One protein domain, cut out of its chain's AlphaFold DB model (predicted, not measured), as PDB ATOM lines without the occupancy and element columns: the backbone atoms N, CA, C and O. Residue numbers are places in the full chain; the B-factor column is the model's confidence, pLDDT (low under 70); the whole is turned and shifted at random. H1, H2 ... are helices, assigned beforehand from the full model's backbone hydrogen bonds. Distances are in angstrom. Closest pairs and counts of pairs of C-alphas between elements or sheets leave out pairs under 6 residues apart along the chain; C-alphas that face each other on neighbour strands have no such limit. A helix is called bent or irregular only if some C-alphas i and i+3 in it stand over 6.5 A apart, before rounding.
ATOM      1  N   LYS A 352     -29.018 -20.922 -34.191       82.88
ATOM      2  CA  LYS A 352     -30.087 -21.935 -34.204       82.88
ATOM      3  C   LYS A 352     -30.568 -22.271 -35.619       82.88
ATOM      4  O   LYS A 352     -30.714 -23.444 -35.947       82.88
ATOM      5  N   LYS A 353     -30.807 -21.267 -36.472       82.88
ATOM      6  CA  LYS A 353     -31.232 -21.497 -37.863       82.88
ATOM      7  C   LYS A 353     -30.119 -22.123 -38.703       82.88
ATOM      8  O   LYS A 353     -30.421 -23.016 -39.488       82.88
ATOM      9  N   ASN A 354     -28.867 -21.704 -38.506       85.44
ATOM     10  CA  ASN A 354     -27.701 -22.316 -39.153       85.44
ATOM     11  C   ASN A 354     -27.547 -23.803 -38.785       85.44
ATOM     12  O   ASN A 354     -27.332 -24.612 -39.682       85.44
ATOM     13  N   ILE A 355     -27.754 -24.176 -37.515       86.75
ATOM     14  CA  ILE A 355     -27.725 -25.578 -37.052       86.75
ATOM     15  C   ILE A 355     -28.894 -26.389 -37.632       86.75
ATOM     16  O   ILE A 355     -28.700 -27.510 -38.096       86.75
ATOM     17  N   LEU A 356     -30.115 -25.842 -37.618       87.44
ATOM     18  CA  LEU A 356     -31.303 -26.552 -38.117       87.44
ATOM     19  C   LEU A 356     -31.282 -26.757 -39.636       87.44
ATOM     20  O   LEU A 356     -31.840 -27.737 -40.127       87.44
ATOM     21  N   PHE A 357     -30.672 -25.831 -40.380       88.19
ATOM     22  CA  PHE A 357     -30.492 -25.902 -41.834       88.19
ATOM     23  C   PHE A 357     -31.787 -26.252 -42.604       88.19
ATOM     24  O   PHE A 357     -31.788 -27.037 -43.549       88.19
ATOM     25  N   GLY A 358     -32.920 -25.685 -42.168       85.38
ATOM     26  CA  GLY A 358     -34.239 -25.890 -42.784       85.38
ATOM     27  C   GLY A 358     -35.036 -27.101 -42.280       85.38
ATOM     28  O   GLY A 358     -36.125 -27.336 -42.795       85.38
ATOM     29  N   LYS A 359     -34.537 -27.852 -41.290       88.38
ATOM     30  CA  LYS A 359     -35.303 -28.903 -40.600       88.38
ATOM     31  C   LYS A 359     -36.157 -28.345 -39.460       88.38
ATOM     32  O   LYS A 359     -35.851 -27.289 -38.902       88.38
ATOM     33  N   ASP A 360     -37.188 -29.100 -39.093       92.50
ATOM     34  CA  ASP A 360     -38.022 -28.814 -37.928       92.50
ATOM     35  C   ASP A 360     -37.213 -28.884 -36.626       92.50
ATOM     36  O   ASP A 360     -36.248 -29.644 -36.498       92.50
ATOM     37  N   TYR A 361     -37.601 -28.064 -35.651       90.12
ATOM     38  CA  TYR A 361     -36.912 -27.981 -34.369       90.12
ATOM     39  C   TYR A 361     -37.299 -29.150 -33.457       90.12
ATOM     40  O   TYR A 361     -38.424 -29.214 -32.967       90.12
ATOM     41  N   ASP A 362     -36.332 -30.026 -33.185       92.06
ATOM     42  CA  ASP A 362     -36.414 -31.048 -32.141       92.06
ATOM     43  C   ASP A 362     -35.527 -30.635 -30.949       92.06
ATOM     44  O   ASP A 362     -34.296 -30.624 -31.086       92.06
ATOM     45  N   PRO A 363     -36.111 -30.302 -29.780       87.25
ATOM     46  CA  PRO A 363     -35.358 -29.875 -28.604       87.25
ATOM     47  C   PRO A 363     -34.317 -30.892 -28.123       87.25
ATOM     48  O   PRO A 363     -33.228 -30.497 -27.702       87.25
ATOM     49  N   GLN A 364     -34.622 -32.194 -28.182       88.19
ATOM     50  CA  GLN A 364     -33.733 -33.232 -27.651       88.19
ATOM     51  C   GLN A 364     -32.531 -33.443 -28.566       88.19
ATOM     52  O   GLN A 364     -31.394 -33.496 -28.097       88.19
ATOM     53  N   LEU A 365     -32.776 -33.533 -29.875       86.25
ATOM     54  CA  LEU A 365     -31.711 -33.654 -30.865       86.25
ATOM     55  C   LEU A 365     -30.839 -32.397 -30.890       86.25
ATOM     56  O   LEU A 365     -29.619 -32.507 -30.927       86.25
ATOM     57  N   PHE A 366     -31.455 -31.214 -30.829       85.62
ATOM     58  CA  PHE A 366     -30.730 -29.948 -30.828       85.62
ATOM     59  C   PHE A 366     -29.778 -29.853 -29.633       85.62
ATOM     60  O   PHE A 366     -28.609 -29.540 -29.829       85.62
ATOM     61  N   ARG A 367     -30.243 -30.195 -28.423       82.94
ATOM     62  CA  ARG A 367     -29.399 -30.197 -27.221       82.94
ATOM     63  C   ARG A 367     -28.218 -31.162 -27.354       82.94
ATOM     64  O   ARG A 367     -27.087 -30.745 -27.167       82.94
ATOM     65  N   ARG A 368     -28.461 -32.399 -27.806       83.75
ATOM     66  CA  ARG A 368     -27.385 -33.380 -28.051       83.75
ATOM     67  C   ARG A 368     -26.349 -32.892 -29.064       83.75
ATOM     68  O   ARG A 368     -25.168 -33.152 -28.886       83.75
ATOM     69  N   VAL A 369     -26.783 -32.221 -30.134       86.06
ATOM     70  CA  VAL A 369     -25.871 -31.674 -31.152       86.06
ATOM     71  C   VAL A 369     -25.029 -30.545 -30.564       86.06
ATOM     72  O   VAL A 369     -23.818 -30.551 -30.743       86.06
ATOM     73  N   VAL A 370     -25.652 -29.613 -29.841       82.38
ATOM     74  CA  VAL A 370     -24.973 -28.491 -29.179       82.38
ATOM     75  C   VAL A 370     -23.922 -29.004 -28.191       82.38
ATOM     76  O   VAL A 370     -22.754 -28.633 -28.317       82.38
ATOM     77  N   ASP A 371     -24.302 -29.958 -27.336       80.06
ATOM     78  CA  ASP A 371     -23.410 -30.605 -26.369       80.06
ATOM     79  C   ASP A 371     -22.243 -31.331 -27.072       80.06
ATOM     80  O   ASP A 371     -21.084 -31.148 -26.703       80.06
ATOM     81  N   ALA A 372     -22.516 -32.096 -28.139       80.12
ATOM     82  CA  ALA A 372     -21.490 -32.817 -28.904       80.12
ATOM     83  C   ALA A 372     -20.518 -31.895 -29.658       80.12
ATOM     84  O   ALA A 372     -19.363 -32.254 -29.876       80.12
ATOM     85  N   THR A 373     -20.978 -30.710 -30.062       79.38
ATOM     86  CA  THR A 373     -20.147 -29.686 -30.717       79.38
ATOM     87  C   THR A 373     -19.462 -28.730 -29.741       79.38
ATOM     88  O   THR A 373     -18.740 -27.845 -30.194       79.38
ATOM     89  N   ALA A 374     -19.671 -28.896 -28.428       77.44
ATOM     90  CA  ALA A 374     -19.164 -28.006 -27.382       77.44
ATOM     91  C   ALA A 374     -19.502 -26.514 -27.615       77.44
ATOM     92  O   ALA A 374     -18.708 -25.623 -27.305       77.44
ATOM     93  N   LEU A 375     -20.685 -26.242 -28.175       73.56
ATOM     94  CA  LEU A 375     -21.238 -24.894 -28.311       73.56
ATOM     95  C   LEU A 375     -22.063 -24.576 -27.054       73.56
ATOM     96  O   LEU A 375     -22.922 -25.366 -26.689       73.56
ATOM     97  N   GLU A 376     -21.879 -23.424 -26.410       68.94
ATOM     98  CA  GLU A 376     -22.756 -22.969 -25.313       68.94
ATOM     99  C   GLU A 376     -23.072 -21.487 -25.518       68.94
ATOM    100  O   GLU A 376     -22.223 -20.712 -25.949       68.94
ATOM    101  N   ALA A 377     -24.344 -21.115 -25.349       60.56
ATOM    102  CA  ALA A 377     -24.869 -19.772 -25.637       60.56
ATOM    103  C   ALA A 377     -24.579 -19.207 -27.054       60.56
ATOM    104  O   ALA A 377     -24.762 -18.019 -27.300       60.56
ATOM    105  N   GLY A 378     -24.201 -20.048 -28.025       56.25
ATOM    106  CA  GLY A 378     -23.869 -19.606 -29.388       56.25
ATOM    107  C   GLY A 378     -22.410 -19.184 -29.580       56.25
ATOM    108  O   GLY A 378     -22.041 -18.818 -30.696       56.25
ATOM    109  N   GLU A 379     -21.583 -19.313 -28.544       55.41
ATOM    110  CA  GLU A 379     -20.138 -19.128 -28.607       55.41
ATOM    111  C   GLU A 379     -19.416 -20.481 -28.537       55.41
ATOM    112  O   GLU A 379     -19.847 -21.421 -27.862       55.41
ATOM    113  N   MET A 380     -18.298 -20.600 -29.262       52.62
ATOM    114  CA  MET A 380     -17.363 -21.697 -29.022       52.62
ATOM    115  C   MET A 380     -16.622 -21.393 -27.726       52.62
ATOM    116  O   MET A 380     -15.705 -20.576 -27.713       52.62
ATOM    117  N   ILE A 381     -17.013 -22.067 -26.648       52.62
ATOM    118  CA  ILE A 381     -16.424 -21.884 -25.315       52.62
ATOM    119  C   ILE A 381     -14.920 -22.171 -25.338       52.62
ATOM    120  O   ILE A 381     -14.146 -21.560 -24.602       52.62
ATOM    121  N   GLN A 382     -14.494 -23.151 -26.142       53.22
ATOM    122  CA  GLN A 382     -13.123 -23.644 -26.114       53.22
ATOM    123  C   GLN A 382     -12.607 -23.954 -27.519       53.22
ATOM    124  O   GLN A 382     -13.127 -24.808 -28.232       53.22
ATOM    125  N   THR A 383     -11.530 -23.269 -27.890       51.78
ATOM    126  CA  THR A 383     -10.729 -23.542 -29.084       51.78
ATOM    127  C   THR A 383      -9.320 -23.902 -28.635       51.78
ATOM    128  O   THR A 383      -8.712 -23.141 -27.882       51.78
ATOM    129  N   GLY A 384      -8.789 -25.033 -29.087       61.12
ATOM    130  CA  GLY A 384      -7.462 -25.491 -28.689       61.12
ATOM    131  C   GLY A 384      -7.054 -26.767 -29.412       61.12
ATOM    132  O   GLY A 384      -7.815 -27.333 -30.199       61.12
ATOM    133  N   THR A 385      -5.835 -27.209 -29.147       59.78
ATOM    134  CA  THR A 385      -5.305 -28.492 -29.619       59.78
ATOM    135  C   THR A 385      -6.012 -29.647 -28.890       59.78
ATOM    136  O   THR A 385      -6.531 -29.442 -27.795       59.78
ATOM    137  N   TYR A 386      -6.049 -30.862 -29.458       59.69
ATOM    138  CA  TYR A 386      -6.757 -32.014 -28.857       59.69
ATOM    139  C   TYR A 386      -6.406 -32.219 -27.373       59.69
ATOM    140  O   TYR A 386      -7.302 -32.302 -26.536       59.69
ATOM    141  N   ASP A 387      -5.113 -32.192 -27.042       59.97
ATOM    142  CA  ASP A 387      -4.624 -32.372 -25.670       59.97
ATOM    143  C   ASP A 387      -5.052 -31.232 -24.726       59.97
ATOM    144  O   ASP A 387      -5.318 -31.455 -23.546       59.97
ATOM    145  N   GLU A 388      -5.187 -30.009 -25.243       59.50
ATOM    146  CA  GLU A 388      -5.640 -28.845 -24.471       59.50
ATOM    147  C   GLU A 388      -7.148 -28.897 -24.199       59.50
ATOM    148  O   GLU A 388      -7.588 -28.549 -23.104       59.50
ATOM    149  N   LEU A 389      -7.943 -29.367 -25.166       59.09
ATOM    150  CA  LEU A 389      -9.390 -29.545 -25.012       59.09
ATOM    151  C   LEU A 389      -9.722 -30.698 -24.056       59.09
ATOM    152  O   LEU A 389     -10.667 -30.599 -23.270       59.09
ATOM    153  N   LEU A 390      -8.919 -31.764 -24.080       62.97
ATOM    154  CA  LEU A 390      -9.080 -32.931 -23.212       62.97
ATOM    155  C   LEU A 390      -8.734 -32.613 -21.748       62.97
ATOM    156  O   LEU A 390      -9.389 -33.113 -20.837       62.97
ATOM    157  N   ALA A 391      -7.758 -31.732 -21.514       62.31
ATOM    158  CA  ALA A 391      -7.371 -31.300 -20.171       62.31
ATOM    159  C   ALA A 391      -8.296 -30.224 -19.569       62.31
ATOM    160  O   ALA A 391      -8.418 -30.130 -18.347       62.31
ATOM    161  N   ARG A 392      -8.915 -29.377 -20.403       52.19
ATOM    162  CA  ARG A 392      -9.574 -28.135 -19.956       52.19
ATOM    163  C   ARG A 392     -11.101 -28.176 -19.990       52.19
ATOM    164  O   ARG A 392     -11.739 -27.331 -19.360       52.19
ATOM    165  N   SER A 393     -11.698 -29.139 -20.689       53.97
ATOM    166  CA  SER A 393     -13.151 -29.245 -20.815       53.97
ATOM    167  C   SER A 393     -13.686 -30.534 -20.184       53.97
ATOM    168  O   SER A 393     -13.389 -31.648 -20.624       53.97
ATOM    169  N   SER A 394     -14.549 -30.376 -19.177       59.06
ATOM    170  CA  SER A 394     -15.283 -31.484 -18.559       59.06
ATOM    171  C   SER A 394     -16.357 -32.060 -19.490       59.06
ATOM    172  O   SER A 394     -16.610 -33.260 -19.443       59.06
ATOM    173  N   SER A 395     -16.953 -31.249 -20.368       56.72
ATOM    174  CA  SER A 395     -18.001 -31.674 -21.309       56.72
ATOM    175  C   SER A 395     -17.460 -32.514 -22.476       56.72
ATOM    176  O   SER A 395     -18.026 -33.559 -22.778       56.72
ATOM    177  N   PHE A 396     -16.337 -32.123 -23.094       59.22
ATOM    178  CA  PHE A 396     -15.667 -32.909 -24.149       59.22
ATOM    179  C   PHE A 396     -15.071 -34.211 -23.604       59.22
ATOM    180  O   PHE A 396     -15.173 -35.248 -24.251       59.22
ATOM    181  N   SER A 397     -14.496 -34.176 -22.396       64.94
ATOM    182  CA  SER A 397     -14.003 -35.387 -21.732       64.94
ATOM    183  C   SER A 397     -15.146 -36.373 -21.450       64.94
ATOM    184  O   SER A 397     -15.053 -37.536 -21.831       64.94
ATOM    185  N   ARG A 398     -16.285 -35.891 -20.920       67.38
ATOM    186  CA  ARG A 398     -17.507 -36.702 -20.750       67.38
ATOM    187  C   ARG A 398     -18.030 -37.270 -22.067       67.38
ATOM    188  O   ARG A 398     -18.418 -38.427 -22.099       67.38
ATOM    189  N   LEU A 399     -18.008 -36.498 -23.157       65.06
ATOM    190  CA  LEU A 399     -18.394 -36.995 -24.481       65.06
ATOM    191  C   LEU A 399     -17.490 -38.153 -24.934       65.06
ATOM    192  O   LEU A 399     -17.980 -39.154 -25.449       65.06
ATOM    193  N   LEU A 400     -16.172 -38.030 -24.751       66.25
ATOM    194  CA  LEU A 400     -15.220 -39.088 -25.093       66.25
ATOM    195  C   LEU A 400     -15.362 -40.317 -24.186       66.25
ATOM    196  O   LEU A 400     -15.171 -41.439 -24.657       66.25
ATOM    197  N   GLU A 401     -15.702 -40.130 -22.912       66.75
ATOM    198  CA  GLU A 401     -16.041 -41.224 -21.995       66.75
ATOM    199  C   GLU A 401     -17.338 -41.929 -22.414       66.75
ATOM    200  O   GLU A 401     -17.350 -43.158 -22.492       66.75
ATOM    201  N   ASP A 402     -18.380 -41.177 -22.781       67.31
ATOM    202  CA  ASP A 402     -19.657 -41.702 -23.274       67.31
ATOM    203  C   ASP A 402     -19.481 -42.475 -24.593       67.31
ATOM    204  O   ASP A 402     -20.055 -43.551 -24.765       67.31
ATOM    205  N   ILE A 403     -18.661 -41.971 -25.525       66.19
ATOM    206  CA  ILE A 403     -18.346 -42.663 -26.787       66.19
ATOM    207  C   ILE A 403     -17.589 -43.969 -26.505       66.19
ATOM    208  O   ILE A 403     -17.962 -45.017 -27.037       66.19
ATOM    209  N   HIS A 404     -16.585 -43.946 -25.621       62.22
ATOM    210  CA  HIS A 404     -15.869 -45.160 -25.219       62.22
ATOM    211  C   HIS A 404     -16.766 -46.162 -24.476       62.22
ATOM    212  O   HIS A 404     -16.584 -47.373 -24.621       62.22
ATOM    213  N   GLN A 405     -17.729 -45.694 -23.678       59.59
ATOM    214  CA  GLN A 405     -18.713 -46.558 -23.026       59.59
ATOM    215  C   GLN A 405     -19.686 -47.171 -24.034       59.59
ATOM    216  O   GLN A 405     -19.960 -48.364 -23.941       59.59
TER     217      GLN A 405
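What this domain is: This is residues 352 to 405 of the 541 residues of the protein "Hypothetical protein" of Rotaria sp. Silwood2 (UniProt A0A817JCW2). A loose, flat arrangement of four helices falls into two pairs, H1 with H2 at one end of the longest axis and H3 with H4 at the other, joined by a long winding link. H2 runs along that axis from the first pair toward H4, which runs across its direction, while the link, residues 373 to 385, loops away from the end of H2 before it reaches H3. The printed part has 54 residues, with the named helices in the order H1, H2, H3, H4 and no named strand; its class is all helix, and the helices hold 34 of the residues. It is loose, with a radius of gyration of the C-alphas of 12.6 A, and its C-alphas span 35 by 26 by 14 A along the three main axes.

How they stand to each other: The printed part begins with H1, residues 352 to 356, and a short link of 6 residues leads to H2, residues 363 to 372. H1 and H2 are near each other: no pair of their C-alphas is within 8 A, the closest being 8.1 A apart, but 6 pairs are within 10 A. After H2 comes the long link of 13 residues, in which residues 375 to 376 pair with residues 379 to 380, antiparallel, a pairing too short to be named as strands. The link ends at H3, residues 386 to 392, and H2 and H3 are apart. A tight link of 1 residue, Ser 393, joins H3 to H4, residues 394 to 405. H3 and H4 touch only at the corner by their link, where H4 takes part with residues 396 to 397 alone; the closest C-alphas are those of Leu 390 and Ser 397, 5.7 A apart. These two helices run opposite ways at a steep tilt of 62 degrees. H2 and H4 only just touch, with 3 pairs of C-alphas within 8 A, the closest being those of Ala 372 and Leu 399 at 6.8 A. H4 touches H2 with residues 395 to 399 alone, and the lines of H2 and H4 are about perpendicular, at 80 degrees. H1 is apart from both H3 and H4. In H1, H2, H3 and H4, every backbone O i to N i+4 pair is within hydrogen-bond range.

Where its parts are: H1 begins at C-alpha 352, at (-30.087, -21.935, -34.204), and is the shortest of the four, with 5 residues, 6.2 A from first to last C-alpha. H2 is 14.2 A long, from C-alpha 363 at (-35.358, -29.875, -28.604) to C-alpha 372 at (-21.490, -32.817, -28.904), and nearly the whole of that change is in x. H3 has 7 residues and is 10.1 A long. H4, the longest helix with 12 residues, is 16.1 A long and ends at C-alpha 405, at (-18.713, -46.558, -23.026). No helix is bent or irregular.

The domain as a whole: The two C-alphas farthest apart are those of Asp 360 and Asp 387, at 35.8 A, and the first and last printed C-alphas, those of Lys 352 and Gln 405, are 29.3 A apart. The printed part has no cut. The link from H2 to H3 is long, and its C-alphas lie 2 to 16 A from the mean of the C-alphas. The mean pLDDT of the printed part is 71.1, and confidence is low, under 70, in residues 376 to 405. The mean pLDDT is 85 in H1 and 84 in H2, but 59 in H3 and 63 in H4.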